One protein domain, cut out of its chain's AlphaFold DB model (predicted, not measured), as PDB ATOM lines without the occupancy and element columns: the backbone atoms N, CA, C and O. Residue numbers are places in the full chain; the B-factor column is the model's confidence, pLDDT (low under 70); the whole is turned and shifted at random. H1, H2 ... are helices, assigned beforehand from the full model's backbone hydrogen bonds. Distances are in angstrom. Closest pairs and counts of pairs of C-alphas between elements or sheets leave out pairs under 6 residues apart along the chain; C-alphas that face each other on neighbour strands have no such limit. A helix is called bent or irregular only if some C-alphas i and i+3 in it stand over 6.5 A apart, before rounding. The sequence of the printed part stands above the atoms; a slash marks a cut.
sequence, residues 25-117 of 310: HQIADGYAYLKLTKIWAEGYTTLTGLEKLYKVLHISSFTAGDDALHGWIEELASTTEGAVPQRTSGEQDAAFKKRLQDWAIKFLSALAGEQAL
ATOM      1  N   HIS A  25      92.961 152.526 134.074       76.44
ATOM      2  CA  HIS A  25      91.846 152.847 133.167       76.44
ATOM      3  C   HIS A  25      91.672 151.847 132.003       76.44
ATOM      4  O   HIS A  25      90.638 151.857 131.340       76.44
ATOM      5  N   GLN A  26      92.672 151.001 131.725       71.38
ATOM      6  CA  GLN A  26      92.577 149.943 130.713       71.38
ATOM      7  C   GLN A  26      91.912 148.669 131.264       71.38
ATOM      8  O   GLN A  26      91.520 147.805 130.481       71.38
ATOM      9  N   ILE A  27      91.804 148.536 132.591       71.69
ATOM     10  CA  ILE A  27      91.319 147.344 133.295       71.69
ATOM     11  C   ILE A  27      90.443 147.804 134.458       71.69
ATOM     12  O   ILE A  27      90.945 148.177 135.510       71.69
ATOM     13  N   ALA A  28      89.127 147.774 134.255       63.62
ATOM     14  CA  ALA A  28      88.171 148.289 135.234       63.62
ATOM     15  C   ALA A  28      88.223 147.562 136.592       63.62
ATOM     16  O   ALA A  28      87.933 148.173 137.613       63.62
ATOM     17  N   ASP A  29      88.590 146.278 136.598       69.62
ATOM     18  CA  ASP A  29      88.744 145.490 137.820       69.62
ATOM     19  C   ASP A  29      90.130 145.702 138.440       69.62
ATOM     20  O   ASP A  29      91.151 145.314 137.861       69.62
ATOM     21  N   GLY A  30      90.160 146.272 139.646       66.94
ATOM     22  CA  GLY A  30      91.397 146.540 140.375       66.94
ATOM     23  C   GLY A  30      92.237 145.281 140.617       66.94
ATOM     24  O   GLY A  30      93.470 145.354 140.625       66.94
ATOM     25  N   TYR A  31      91.605 144.109 140.751       70.00
ATOM     26  CA  TYR A  31      92.323 142.893 141.134       70.00
ATOM     27  C   TYR A  31      93.030 142.298 139.923       70.00
ATOM     28  O   TYR A  31      94.221 141.976 139.975       70.00
ATOM     29  N   ALA A  32      92.327 142.226 138.795       71.94
ATOM     30  CA  ALA A  32      92.893 141.911 137.496       71.94
ATOM     31  C   ALA A  32      93.988 142.913 137.111       71.94
ATOM     32  O   ALA A  32      95.030 142.498 136.599       71.94
ATOM     33  N   TYR A  33      93.794 144.202 137.409       82.25
ATOM     34  CA  TYR A  33      94.802 145.234 137.197       82.25
ATOM     35  C   TYR A  33      96.084 144.958 137.994       82.25
ATOM     36  O   TYR A  33      97.172 144.892 137.414       82.25
ATOM     37  N   LEU A  34      95.979 144.737 139.306       83.62
ATOM     38  CA  LEU A  34      97.129 144.437 140.164       83.62
ATOM     39  C   LEU A  34      97.813 143.125 139.774       83.62
ATOM     40  O   LEU A  34      99.043 143.052 139.737       83.62
ATOM     41  N   LYS A  35      97.035 142.096 139.424       80.25
ATOM     42  CA  LYS A  35      97.556 140.805 138.968       80.25
ATOM     43  C   LYS A  35      98.326 140.936 137.656       80.25
ATOM     44  O   LYS A  35      99.422 140.388 137.544       80.25
ATOM     45  N   LEU A  36      97.796 141.678 136.681       83.62
ATOM     46  CA  LEU A  36      98.506 141.944 135.430       83.62
ATOM     47  C   LEU A  36      99.776 142.758 135.678       83.62
ATOM     48  O   LEU A  36     100.831 142.438 135.138       83.62
ATOM     49  N   THR A  37      99.687 143.784 136.521       87.19
ATOM     50  CA  THR A  37     100.825 144.642 136.865       87.19
ATOM     51  C   THR A  37     101.924 143.849 137.570       87.19
ATOM     52  O   THR A  37     103.105 144.091 137.338       87.19
ATOM     53  N   LYS A  38     101.559 142.838 138.367       87.38
ATOM     54  CA  LYS A  38     102.509 141.899 138.970       87.38
ATOM     55  C   LYS A  38     103.184 141.011 137.926       87.38
ATOM     56  O   LYS A  38     104.402 140.903 137.946       87.38
ATOM     57  N   ILE A  39     102.428 140.433 136.991       87.06
ATOM     58  CA  ILE A  39     102.996 139.640 135.883       87.06
ATOM     59  C   ILE A  39     103.973 140.492 135.062       87.06
ATOM     60  O   ILE A  39     105.062 140.043 134.705       87.06
ATOM     61  N   TRP A  40     103.599 141.745 134.798       90.69
ATOM     62  CA  TRP A  40     104.473 142.718 134.158       90.69
ATOM     63  C   TRP A  40     105.758 142.928 134.972       90.69
ATOM     64  O   TRP A  40     106.847 142.756 134.421       90.69
ATOM     65  N   ALA A  41     105.633 143.183 136.281       89.62
ATOM     66  CA  ALA A  41     106.749 143.358 137.211       89.62
ATOM     67  C   ALA A  41     107.694 142.145 137.262       89.62
ATOM     68  O   ALA A  41     108.903 142.310 137.374       89.62
ATOM     69  N   GLU A  42     107.164 140.926 137.164       88.25
ATOM     70  CA  GLU A  42     107.934 139.680 137.246       88.25
ATOM     71  C   GLU A  42     108.757 139.390 135.985       88.25
ATOM     72  O   GLU A  42     109.881 138.899 136.091       88.25
ATOM     73  N   GLY A  43     108.217 139.674 134.797       79.88
ATOM     74  CA  GLY A  43     108.766 139.118 133.555       79.88
ATOM     75  C   GLY A  43     109.142 140.117 132.470       79.88
ATOM     76  O   GLY A  43     109.922 139.764 131.586       79.88
ATOM     77  N   TYR A  44     108.602 141.336 132.505       76.75
ATOM     78  CA  TYR A  44     108.556 142.187 131.312       76.75
ATOM     79  C   TYR A  44     109.138 143.585 131.500       76.75
ATOM     80  O   TYR A  44     109.132 144.338 130.540       76.75
ATOM     81  N   THR A  45     109.655 143.954 132.675       86.25
ATOM     82  CA  THR A  45     110.078 145.345 132.930       86.25
ATOM     83  C   THR A  45     111.539 145.638 132.607       86.25
ATOM     84  O   THR A  45     112.444 144.805 132.769       86.25
ATOM     85  N   THR A  46     111.806 146.914 132.339       92.19
ATOM     86  CA  THR A  46     113.116 147.544 132.521       92.19
ATOM     87  C   THR A  46     113.254 148.153 133.925       92.19
ATOM     88  O   THR A  46     112.320 148.147 134.733       92.19
ATOM     89  N   LEU A  47     114.445 148.677 134.238       91.94
ATOM     90  CA  LEU A  47     114.642 149.492 135.438       91.94
ATOM     91  C   LEU A  47     113.787 150.773 135.380       91.94
ATOM     92  O   LEU A  47     113.081 151.069 136.339       91.94
ATOM     93  N   THR A  48     113.784 151.463 134.236       92.25
ATOM     94  CA  THR A  48     112.989 152.676 133.992       92.25
ATOM     95  C   THR A  48     111.500 152.445 134.243       92.25
ATOM     96  O   THR A  48     110.837 153.274 134.867       92.25
ATOM     97  N   GLY A  49     110.965 151.305 133.794       91.00
ATOM     98  CA  GLY A  49     109.579 150.934 134.058       91.00
ATOM     99  C   GLY A  49     109.295 150.794 135.552       91.00
ATOM    100  O   GLY A  49     108.316 151.349 136.053       91.00
ATOM    101  N   LEU A  50     110.152 150.079 136.287       92.62
ATOM    102  CA  LEU A  50     109.970 149.871 137.728       92.62
ATOM    103  C   LEU A  50     110.040 151.181 138.521       92.62
ATOM    104  O   LEU A  50     109.271 151.361 139.461       92.62
ATOM    105  N   GLU A  51     110.900 152.120 138.124       93.19
ATOM    106  CA  GLU A  51     110.995 153.443 138.758       93.19
ATOM    107  C   GLU A  51     109.705 154.268 138.603       93.19
ATOM    108  O   GLU A  51     109.371 155.088 139.465       93.19
ATOM    109  N   LYS A  52     108.940 154.037 137.529       93.75
ATOM    110  CA  LYS A  52     107.639 154.680 137.301       93.75
ATOM    111  C   LYS A  52     106.487 153.992 138.033       93.75
ATOM    112  O   LYS A  52     105.460 154.640 138.237       93.75
ATOM    113  N   LEU A  53     106.632 152.721 138.422       93.31
ATOM    114  CA  LEU A  53     105.531 151.870 138.890       93.31
ATOM    115  C   LEU A  53     104.688 152.531 139.982       93.31
ATOM    116  O   LEU A  53     103.477 152.634 139.828       93.31
ATOM    117  N   TYR A  54     105.315 153.028 141.052       92.94
ATOM    118  CA  TYR A  54     104.586 153.670 142.151       92.94
ATOM    119  C   TYR A  54     103.748 154.864 141.678       92.94
ATOM    120  O   TYR A  54     102.563 154.962 141.989       92.94
ATOM    121  N   LYS A  55     104.350 155.760 140.885       92.81
ATOM    122  CA  LYS A  55     103.661 156.948 140.362       92.81
ATOM    123  C   LYS A  55     102.500 156.554 139.456       92.81
ATOM    124  O   LYS A  55     101.445 157.171 139.525       92.81
ATOM    125  N   VAL A  56     102.687 155.527 138.628       92.12
ATOM    126  CA  VAL A  56     101.633 155.008 137.751       92.12
ATOM    127  C   VAL A  56     100.501 154.385 138.557       92.12
ATOM    128  O   VAL A  56      99.348 154.688 138.277       92.12
ATOM    129  N   LEU A  57     100.791 153.576 139.576       89.31
ATOM    130  CA  LEU A  57      99.769 153.017 140.466       89.31
ATOM    131  C   LEU A  57      98.957 154.137 141.133       89.31
ATOM    132  O   LEU A  57      97.728 154.126 141.075       89.31
ATOM    133  N   HIS A  58      99.638 155.136 141.703       88.62
ATOM    134  CA  HIS A  58      99.017 156.262 142.406       88.62
ATOM    135  C   HIS A  58      98.145 157.123 141.480       88.62
ATOM    136  O   HIS A  58      96.971 157.342 141.767       88.62
ATOM    137  N   ILE A  59      98.679 157.545 140.328       88.75
ATOM    138  CA  ILE A  59      97.949 158.389 139.370       88.75
ATOM    139  C   ILE A  59      96.828 157.601 138.693       88.75
ATOM    140  O   ILE A  59      95.717 158.108 138.561       88.75
ATOM    141  N   SER A  60      97.094 156.371 138.245       86.12
ATOM    142  CA  SER A  60      96.112 155.628 137.455       86.12
ATOM    143  C   SER A  60      94.898 155.206 138.285       86.12
ATOM    144  O   SER A  60      93.785 155.354 137.787       86.12
ATOM    145  N   SER A  61      95.086 154.796 139.548       79.00
ATOM    146  CA  SER A  61      93.979 154.529 140.487       79.00
ATOM    147  C   SER A  61      93.132 155.779 140.741       79.00
ATOM    148  O   SER A  61      91.912 155.725 140.596       79.00
ATOM    149  N   PHE A  62      93.772 156.930 140.985       80.50
ATOM    150  CA  PHE A  62      93.081 158.212 141.153       80.50
ATOM    151  C   PHE A  62      92.260 158.590 139.912       80.50
ATOM    152  O   PHE A  62      91.079 158.912 140.004       80.50
ATOM    153  N   THR A  63      92.863 158.514 138.721       78.56
ATOM    154  CA  THR A  63      92.172 158.872 137.468       78.56
ATOM    155  C   THR A  63      91.047 157.908 137.103       78.56
ATOM    156  O   THR A  63      90.107 158.310 136.422       78.56
ATOM    157  N   ALA A  64      91.134 156.652 137.544       73.75
ATOM    158  CA  ALA A  64      90.081 155.664 137.360       73.75
ATOM    159  C   ALA A  64      88.928 155.824 138.368       73.75
ATOM    160  O   ALA A  64      87.904 155.165 138.206       73.75
ATOM    161  N   GLY A  65      89.075 156.693 139.376       69.50
ATOM    162  CA  GLY A  65      88.097 156.859 140.451       69.50
ATOM    163  C   GLY A  65      88.040 155.671 141.415       69.50
ATOM    164  O   GLY A  65      87.034 155.500 142.100       69.50
ATOM    165  N   ASP A  66      89.086 154.838 141.460       70.44
ATOM    166  CA  ASP A  66      89.206 153.759 142.444       70.44
ATOM    167  C   ASP A  66      89.828 154.316 143.732       70.44
ATOM    168  O   ASP A  66      91.012 154.122 144.028       70.44
ATOM    169  N   ASP A  67      89.012 155.060 144.485       74.19
ATOM    170  CA  ASP A  67      89.407 155.702 145.744       74.19
ATOM    171  C   ASP A  67      89.929 154.679 146.774       74.19
ATOM    172  O   ASP A  67      90.789 155.002 147.597       74.19
ATOM    173  N   ALA A  68      89.442 153.433 146.714       68.81
ATOM    174  CA  ALA A  68      89.850 152.359 147.615       68.81
ATOM    175  C   ALA A  68      91.273 151.882 147.306       68.81
ATOM    176  O   ALA A  68      92.128 151.870 148.197       68.81
ATOM    177  N   LEU A  69      91.557 151.541 146.044       76.50
ATOM    178  CA  LEU A  69      92.906 151.166 145.626       76.50
ATOM    179  C   LEU A  69      93.892 152.317 145.827       76.50
ATOM    180  O   LEU A  69      95.005 152.091 146.304       76.50
ATOM    181  N   HIS A  70      93.481 153.544 145.504       80.50
ATOM    182  CA  HIS A  70      94.293 154.736 145.717       80.50
ATOM    183  C   HIS A  70      94.691 154.892 147.192       80.50
ATOM    184  O   HIS A  70      95.878 155.016 147.501       80.50
ATOM    185  N   GLY A  71      93.722 154.788 148.108       76.50
ATOM    186  CA  GLY A  71      93.971 154.852 149.548       76.50
ATOM    187  C   GLY A  71      94.914 153.753 150.047       76.50
ATOM    188  O   GLY A  71      95.829 154.036 150.820       76.50
ATOM    189  N   TRP A  72      94.766 152.512 149.570       79.69
ATOM    190  CA  TRP A  72      95.670 151.417 149.950       79.69
ATOM    191  C   TRP A  72      97.098 151.607 149.445       79.69
ATOM    192  O   TRP A  72      98.045 151.245 150.144       79.69
ATOM    193  N   ILE A  73      97.273 152.181 148.252       86.50
ATOM    194  CA  ILE A  73      98.602 152.516 147.727       86.50
ATOM    195  C   ILE A  73      99.287 153.531 148.649       86.50
ATOM    196  O   ILE A  73     100.453 153.332 148.997       86.50
ATOM    197  N   GLU A  74      98.579 154.582 149.072       87.81
ATOM    198  CA  GLU A  74      99.122 155.601 149.980       87.81
ATOM    199  C   GLU A  74      99.433 155.041 151.371       87.81
ATOM    200  O   GLU A  74     100.502 155.311 151.929       87.81
ATOM    201  N   GLU A  75      98.529 154.228 151.922       84.62
ATOM    202  CA  GLU A  75      98.708 153.593 153.226       84.62
ATOM    203  C   GLU A  75      99.935 152.679 153.220       84.62
ATOM    204  O   GLU A  75     100.829 152.830 154.057       84.62
ATOM    205  N   LEU A  76     100.023 151.773 152.241       84.75
ATOM    206  CA  LEU A  76     101.123 150.821 152.153       84.75
ATOM    207  C   LEU A  76     102.457 151.543 151.930       84.75
ATOM    208  O   LEU A  76     103.438 151.229 152.607       84.75
ATOM    209  N   ALA A  77     102.495 152.543 151.046       89.25
ATOM    210  CA  ALA A  77     103.702 153.322 150.769       89.25
ATOM    211  C   ALA A  77     104.172 154.183 151.953       89.25
ATOM    212  O   ALA A  77     105.358 154.498 152.041       89.25
ATOM    213  N   SER A  78     103.271 154.519 152.881       85.19
ATOM    214  CA  SER A  78     103.604 155.235 154.120       85.19
ATOM    215  C   SER A  78     104.282 154.344 155.169       85.19
ATOM    216  O   SER A  78     104.818 154.850 156.157       85.19
ATOM    217  N   THR A  79     104.279 153.021 154.981       85.19
ATOM    218  CA  THR A  79     104.963 152.078 155.876       85.19
ATOM    219  C   THR A  79     106.427 151.884 155.486       85.19
ATOM    220  O   THR A  79     106.809 151.990 154.321       85.19
ATOM    221  N   THR A  80     107.262 151.499 156.453       80.75
ATOM    222  CA  THR A  80     108.666 151.136 156.194       80.75
ATOM    223  C   THR A  80     108.809 149.952 155.241       80.75
ATOM    224  O   THR A  80     109.818 149.842 154.553       80.75
ATOM    225  N   GLU A  81     107.818 149.059 155.199       76.94
ATOM    226  CA  GLU A  81     107.844 147.871 154.343       76.94
ATOM    227  C   GLU A  81     107.346 148.123 152.917       76.94
ATOM    228  O   GLU A  81     107.724 147.376 152.013       76.94
ATOM    229  N   GLY A  82     106.502 149.138 152.717       84.31
ATOM    230  CA  GLY A  82     105.956 149.497 151.411       84.31
ATOM    231  C   GLY A  82     106.652 150.680 150.737       84.31
ATOM    232  O   GLY A  82     106.433 150.896 149.547       84.31
ATOM    233  N   ALA A  83     107.518 151.411 151.442       90.69
ATOM    234  CA  ALA A  83     108.266 152.534 150.882       90.69
ATOM    235  C   ALA A  83     109.111 152.132 149.657       90.69
ATOM    236  O   ALA A  83     109.789 151.102 149.654       90.69
ATOM    237  N   VAL A  84     109.100 152.982 148.623       92.50
ATOM    238  CA  VAL A  84     109.843 152.748 147.375       92.50
ATOM    239  C   VAL A  84     111.356 152.753 147.651       92.50
ATOM    240  O   VAL A  84     111.877 153.758 148.155       92.50
ATOM    241  N   PRO A  85     112.090 151.681 147.296       93.06
ATOM    242  CA  PRO A  85     113.534 151.612 147.463       93.06
ATOM    243  C   PRO A  85     114.255 152.759 146.753       93.06
ATOM    244  O   PRO A  85     114.089 152.972 145.555       93.06
ATOM    245  N   GLN A  86     115.112 153.466 147.488       92.31
ATOM    246  CA  GLN A  86     116.006 154.474 146.920       92.31
ATOM    247  C   GLN A  86     117.325 153.840 146.498       92.31
ATOM    248  O   GLN A  86     117.848 152.960 147.193       92.31
ATOM    249  N   ARG A  87     117.875 154.304 145.377       91.56
ATOM    250  CA  ARG A  87     119.183 153.867 144.891       91.56
ATOM    251  C   ARG A  87     120.280 154.293 145.863       91.56
ATOM    252  O   ARG A  87     120.327 155.443 146.294       91.56
ATOM    253  N   THR A  88     121.165 153.363 146.202       91.12
ATOM    254  CA  THR A  88     122.308 153.633 147.080       91.12
ATOM    255  C   THR A  88     123.543 154.030 146.267       91.12
ATOM    256  O   THR A  88     123.689 153.660 145.100       91.12
ATOM    257  N   SER A  89     124.432 154.828 146.864       89.38
ATOM    258  CA  SER A  89     125.668 155.259 146.198       89.38
ATOM    259  C   SER A  89     126.544 154.052 145.846       89.38
ATOM    260  O   SER A  89     126.826 153.222 146.707       89.38
ATOM    261  N   GLY A  90     126.963 153.948 144.582       88.56
ATOM    262  CA  GLY A  90     127.776 152.831 144.080       88.56
ATOM    263  C   GLY A  90     126.997 151.558 143.715       88.56
ATOM    264  O   GLY A  90     127.608 150.577 143.296       88.56
ATOM    265  N   GLU A  91     125.665 151.555 143.836       92.88
ATOM    266  CA  GLU A  91     124.829 150.413 143.457       92.88
ATOM    267  C   GLU A  91     124.751 150.256 141.932       92.88
ATOM    268  O   GLU A  91     124.430 151.199 141.200       92.88
ATOM    269  N   GLN A  92     125.026 149.040 141.462       94.88
ATOM    270  CA  GLN A  92     124.912 148.657 140.055       94.88
ATOM    271  C   GLN A  92     123.444 148.597 139.619       94.88
ATOM    272  O   GLN A  92     122.592 148.140 140.383       94.88
ATOM    273  N   ASP A  93     123.161 148.966 138.366       90.88
ATOM    274  CA  ASP A  93     121.795 148.985 137.816       90.88
ATOM    275  C   ASP A  93     121.088 147.635 137.957       90.88
ATOM    276  O   ASP A  93     119.922 147.582 138.330       90.88
ATOM    277  N   ALA A  94     121.795 146.526 137.718       92.44
ATOM    278  CA  ALA A  94     121.221 145.186 137.839       92.44
ATOM    279  C   ALA A  94     120.827 144.837 139.287       92.44
ATOM    280  O   ALA A  94     119.790 144.214 139.515       92.44
ATOM    281  N   ALA A  95     121.638 145.258 140.265       93.44
ATOM    282  CA  ALA A  95     121.355 145.037 141.681       93.44
ATOM    283  C   ALA A  95     120.169 145.894 142.139       93.44
ATOM    284  O   ALA A  95     119.249 145.380 142.781       93.44
ATOM    285  N   PHE A  96     120.148 147.166 141.730       94.94
ATOM    286  CA  PHE A  96     119.046 148.071 142.034       94.94
ATOM    287  C   PHE A  96     117.741 147.616 141.373       94.94
ATOM    288  O   PHE A  96     116.717 147.528 142.049       94.94
ATOM    289  N   LYS A  97     117.785 147.221 140.091       94.25
ATOM    290  CA  LYS A  97     116.637 146.663 139.364       94.25
ATOM    291  C   LYS A  97     116.054 145.466 140.100       94.25
ATOM    292  O   LYS A  97     114.851 145.435 140.315       94.25
ATOM    293  N   LYS A  98     116.890 144.512 140.523       94.56
ATOM    294  CA  LYS A  98     116.427 143.331 141.262       94.56
ATOM    295  C   LYS A  98     115.742 143.715 142.575       94.56
ATOM    296  O   LYS A  98     114.644 143.249 142.843       94.56
ATOM    297  N   ARG A  99     116.344 144.611 143.361       94.94
ATOM    298  CA  ARG A  99     115.761 145.087 144.626       94.94
ATOM    299  C   ARG A  99     114.424 145.803 144.417       94.94
ATOM    300  O   ARG A  99     113.493 145.605 145.193       94.94
ATOM    301  N   LEU A 100     114.328 146.616 143.368       94.56
ATOM    302  CA  LEU A 100     113.105 147.324 143.006       94.56
ATOM    303  C   LEU A 100     112.030 146.361 142.477       94.56
ATOM    304  O   LEU A 100     110.856 146.532 142.778       94.56
ATOM    305  N   GLN A 101     112.427 145.317 141.753       95.06
ATOM    306  CA  GLN A 101     111.543 144.255 141.281       95.06
ATOM    307  C   GLN A 101     110.994 143.413 142.443       95.06
ATOM    308  O   GLN A 101     109.785 143.208 142.529       95.06
ATOM    309  N   ASP A 102     111.852 142.993 143.376       94.38
ATOM    310  CA  ASP A 102     111.452 142.258 144.585       94.38
ATOM    311  C   ASP A 102     110.474 143.090 145.433       94.38
ATOM    312  O   ASP A 102     109.448 142.583 145.901       94.38
ATOM    313  N   TRP A 103     110.747 144.394 145.578       95.44
ATOM    314  CA  TRP A 103     109.816 145.338 146.198       95.44
ATOM    315  C   TRP A 103     108.490 145.406 145.438       95.44
ATOM    316  O   TRP A 103     107.446 145.247 146.061       95.44
ATOM    317  N   ALA A 104     108.511 145.587 144.114       94.56
ATOM    318  CA  ALA A 104     107.305 145.694 143.297       94.56
ATOM    319  C   ALA A 104     106.416 144.453 143.438       94.56
ATOM    320  O   ALA A 104     105.213 144.573 143.655       94.56
ATOM    321  N   ILE A 105     107.007 143.257 143.394       91.25
ATOM    322  CA  ILE A 105     106.297 141.987 143.570       91.25
ATOM    323  C   ILE A 105     105.669 141.909 144.965       91.25
ATOM    324  O   ILE A 105     104.494 141.547 145.080       91.25
ATOM    325  N   LYS A 106     106.415 142.258 146.025       91.75
ATOM    326  CA  LYS A 106     105.897 142.262 147.403       91.75
ATOM    327  C   LYS A 106     104.767 143.283 147.565       91.75
ATOM    328  O   LYS A 106     103.714 142.937 148.095       91.75
ATOM    329  N   PHE A 107     104.965 144.501 147.067       91.75
ATOM    330  CA  PHE A 107     104.019 145.612 147.139       91.75
ATOM    331  C   PHE A 107     102.708 145.273 146.418       91.75
ATOM    332  O   PHE A 107     101.636 145.333 147.012       91.75
ATOM    333  N   LEU A 108     102.793 144.804 145.171       90.31
ATOM    334  CA  LEU A 108     101.633 144.389 144.382       90.31
ATOM    335  C   LEU A 108     100.939 143.162 144.973       90.31
ATOM    336  O   LEU A 108      99.719 143.068 144.904       90.31
ATOM    337  N   SER A 109     101.679 142.228 145.579       83.50
ATOM    338  CA  SER A 109     101.078 141.070 146.254       83.50
ATOM    339  C   SER A 109     100.341 141.464 147.530       83.50
ATOM    340  O   SER A 109      99.309 140.871 147.822       83.50
ATOM    341  N   ALA A 110     100.837 142.455 148.273       83.19
ATOM    342  CA  ALA A 110     100.136 143.000 149.431       83.19
ATOM    343  C   ALA A 110      98.845 143.706 148.999       83.19
ATOM    344  O   ALA A 110      97.786 143.391 149.526       83.19
ATOM    345  N   LEU A 111      98.902 144.562 147.972       82.56
ATOM    346  CA  LEU A 111      97.710 145.215 147.415       82.56
ATOM    347  C   LEU A 111      96.703 144.208 146.844       82.56
ATOM    348  O   LEU A 111      95.506 144.316 147.090       82.56
ATOM    349  N   ALA A 112      97.179 143.207 146.100       73.81
ATOM    350  CA  ALA A 112      96.325 142.171 145.534       73.81
ATOM    351  C   ALA A 112      95.753 141.266 146.625       73.81
ATOM    352  O   ALA A 112      94.620 140.835 146.496       73.81
ATOM    353  N   GLY A 113      96.507 140.982 147.690       65.69
ATOM    354  CA  GLY A 113      96.023 140.267 148.868       65.69
ATOM    355  C   GLY A 113      94.938 141.052 149.594       65.69
ATOM    356  O   GLY A 113      93.913 140.478 149.939       65.69
ATOM    357  N   GLU A 114      95.120 142.365 149.742       64.12
ATOM    358  CA  GLU A 114      94.107 143.261 150.295       64.12
ATOM    359  C   GLU A 114      92.841 143.288 149.436       64.12
ATOM    360  O   GLU A 114      91.752 143.150 149.976       64.12
ATOM    361  N   GLN A 115      92.958 143.332 148.107       58.59
ATOM    362  CA  GLN A 115      91.795 143.210 147.219       58.59
ATOM    363  C   GLN A 115      91.179 141.808 147.162       58.59
ATOM    364  O   GLN A 115      89.967 141.667 147.016       58.59
ATOM    365  N   ALA A 116      91.995 140.762 147.284       56.28
ATOM    366  CA  ALA A 116      91.571 139.366 147.205       56.28
ATOM    367  C   ALA A 116      90.874 138.872 148.475       56.28
ATOM    368  O   ALA A 116      90.422 137.727 148.506       56.28
ATOM    369  N   LEU A 117      90.802 139.688 149.532       55.25
ATOM    370  CA  LEU A 117      90.331 139.221 150.833       55.25
ATOM    371  C   LEU A 117      88.856 138.809 150.846       55.25
ATOM    372  O   LEU A 117      88.480 138.039 151.723       55.25
TER     373      LEU A 117
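AT A GLANCE: This is residues 25 to 117 of the 310 residues of an uncharacterized protein of Chromera velia CCMP2878 (UniProt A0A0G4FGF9). Three helices, H1, H2 and H4, lie roughly side by side as a small bundle along the longest axis, and H3 packs slantwise over H2 and H4 towards one end. From H3, residues 78 to 92 run back, without a named element, to the other end of the bundle, where H4 begins. The printed part has 93 residues with four named helices, in the order H1, H2, H3, H4, and no named strand: all helix. It is compact, with a radius of gyration of the C-alphas of 13.0 A, and only just elongated, spanning 40 by 26 by 23 A.

IN THESE COORDINATES: Find C-alpha 30 at (91.397, 146.540, 140.375); from there H1 runs 20.1 A to residue 43. H2, residues 47 to 64, is 25.4 A long and irregular: C-alphas 51 and 54 are 7.3 A apart, and it has a kink of 48 degrees near residue 55. H3, residues 67 to 77, spans 15.3 A. H4 begins at C-alpha 93, (121.795, 148.985, 137.816), and runs 32.0 A to C-alpha 115, (91.795, 143.210, 147.219).

HOW THE PARTS SIT: Start from the hub, H4. It touches H1, closest at C-alphas 34 and 112, 5.9 A, at a shallow tilt of 22 degrees, opposite ways. H2 touches H4 with residues 47 to 53 alone, closest at C-alphas 47 and 97, 5.2 A. H1 and H2 are close but not clearly touching: C-alphas 41 and 50 are their closest, 7.3 A. H2 and H3 form a helical hairpin, closest at C-alphas 61 and 70, 5.2 A. H3 touches H4 at a steep tilt of 46 degrees, closest at C-alphas 72 and 111, 7.0 A. Every O i to N i+4 pair is within hydrogen-bond range in H1, H3 and H4; in H2, 12 of 14 are.

THE WHOLE: The C-alphas of Ala 28 and Gly 90 are the two farthest apart, 40.8 A. The printed part has no cut; the link from H3 to H4 is long, the other two tight. Confidence is under 70 at residues 28 to 30, 65, 68 and 113 to 117.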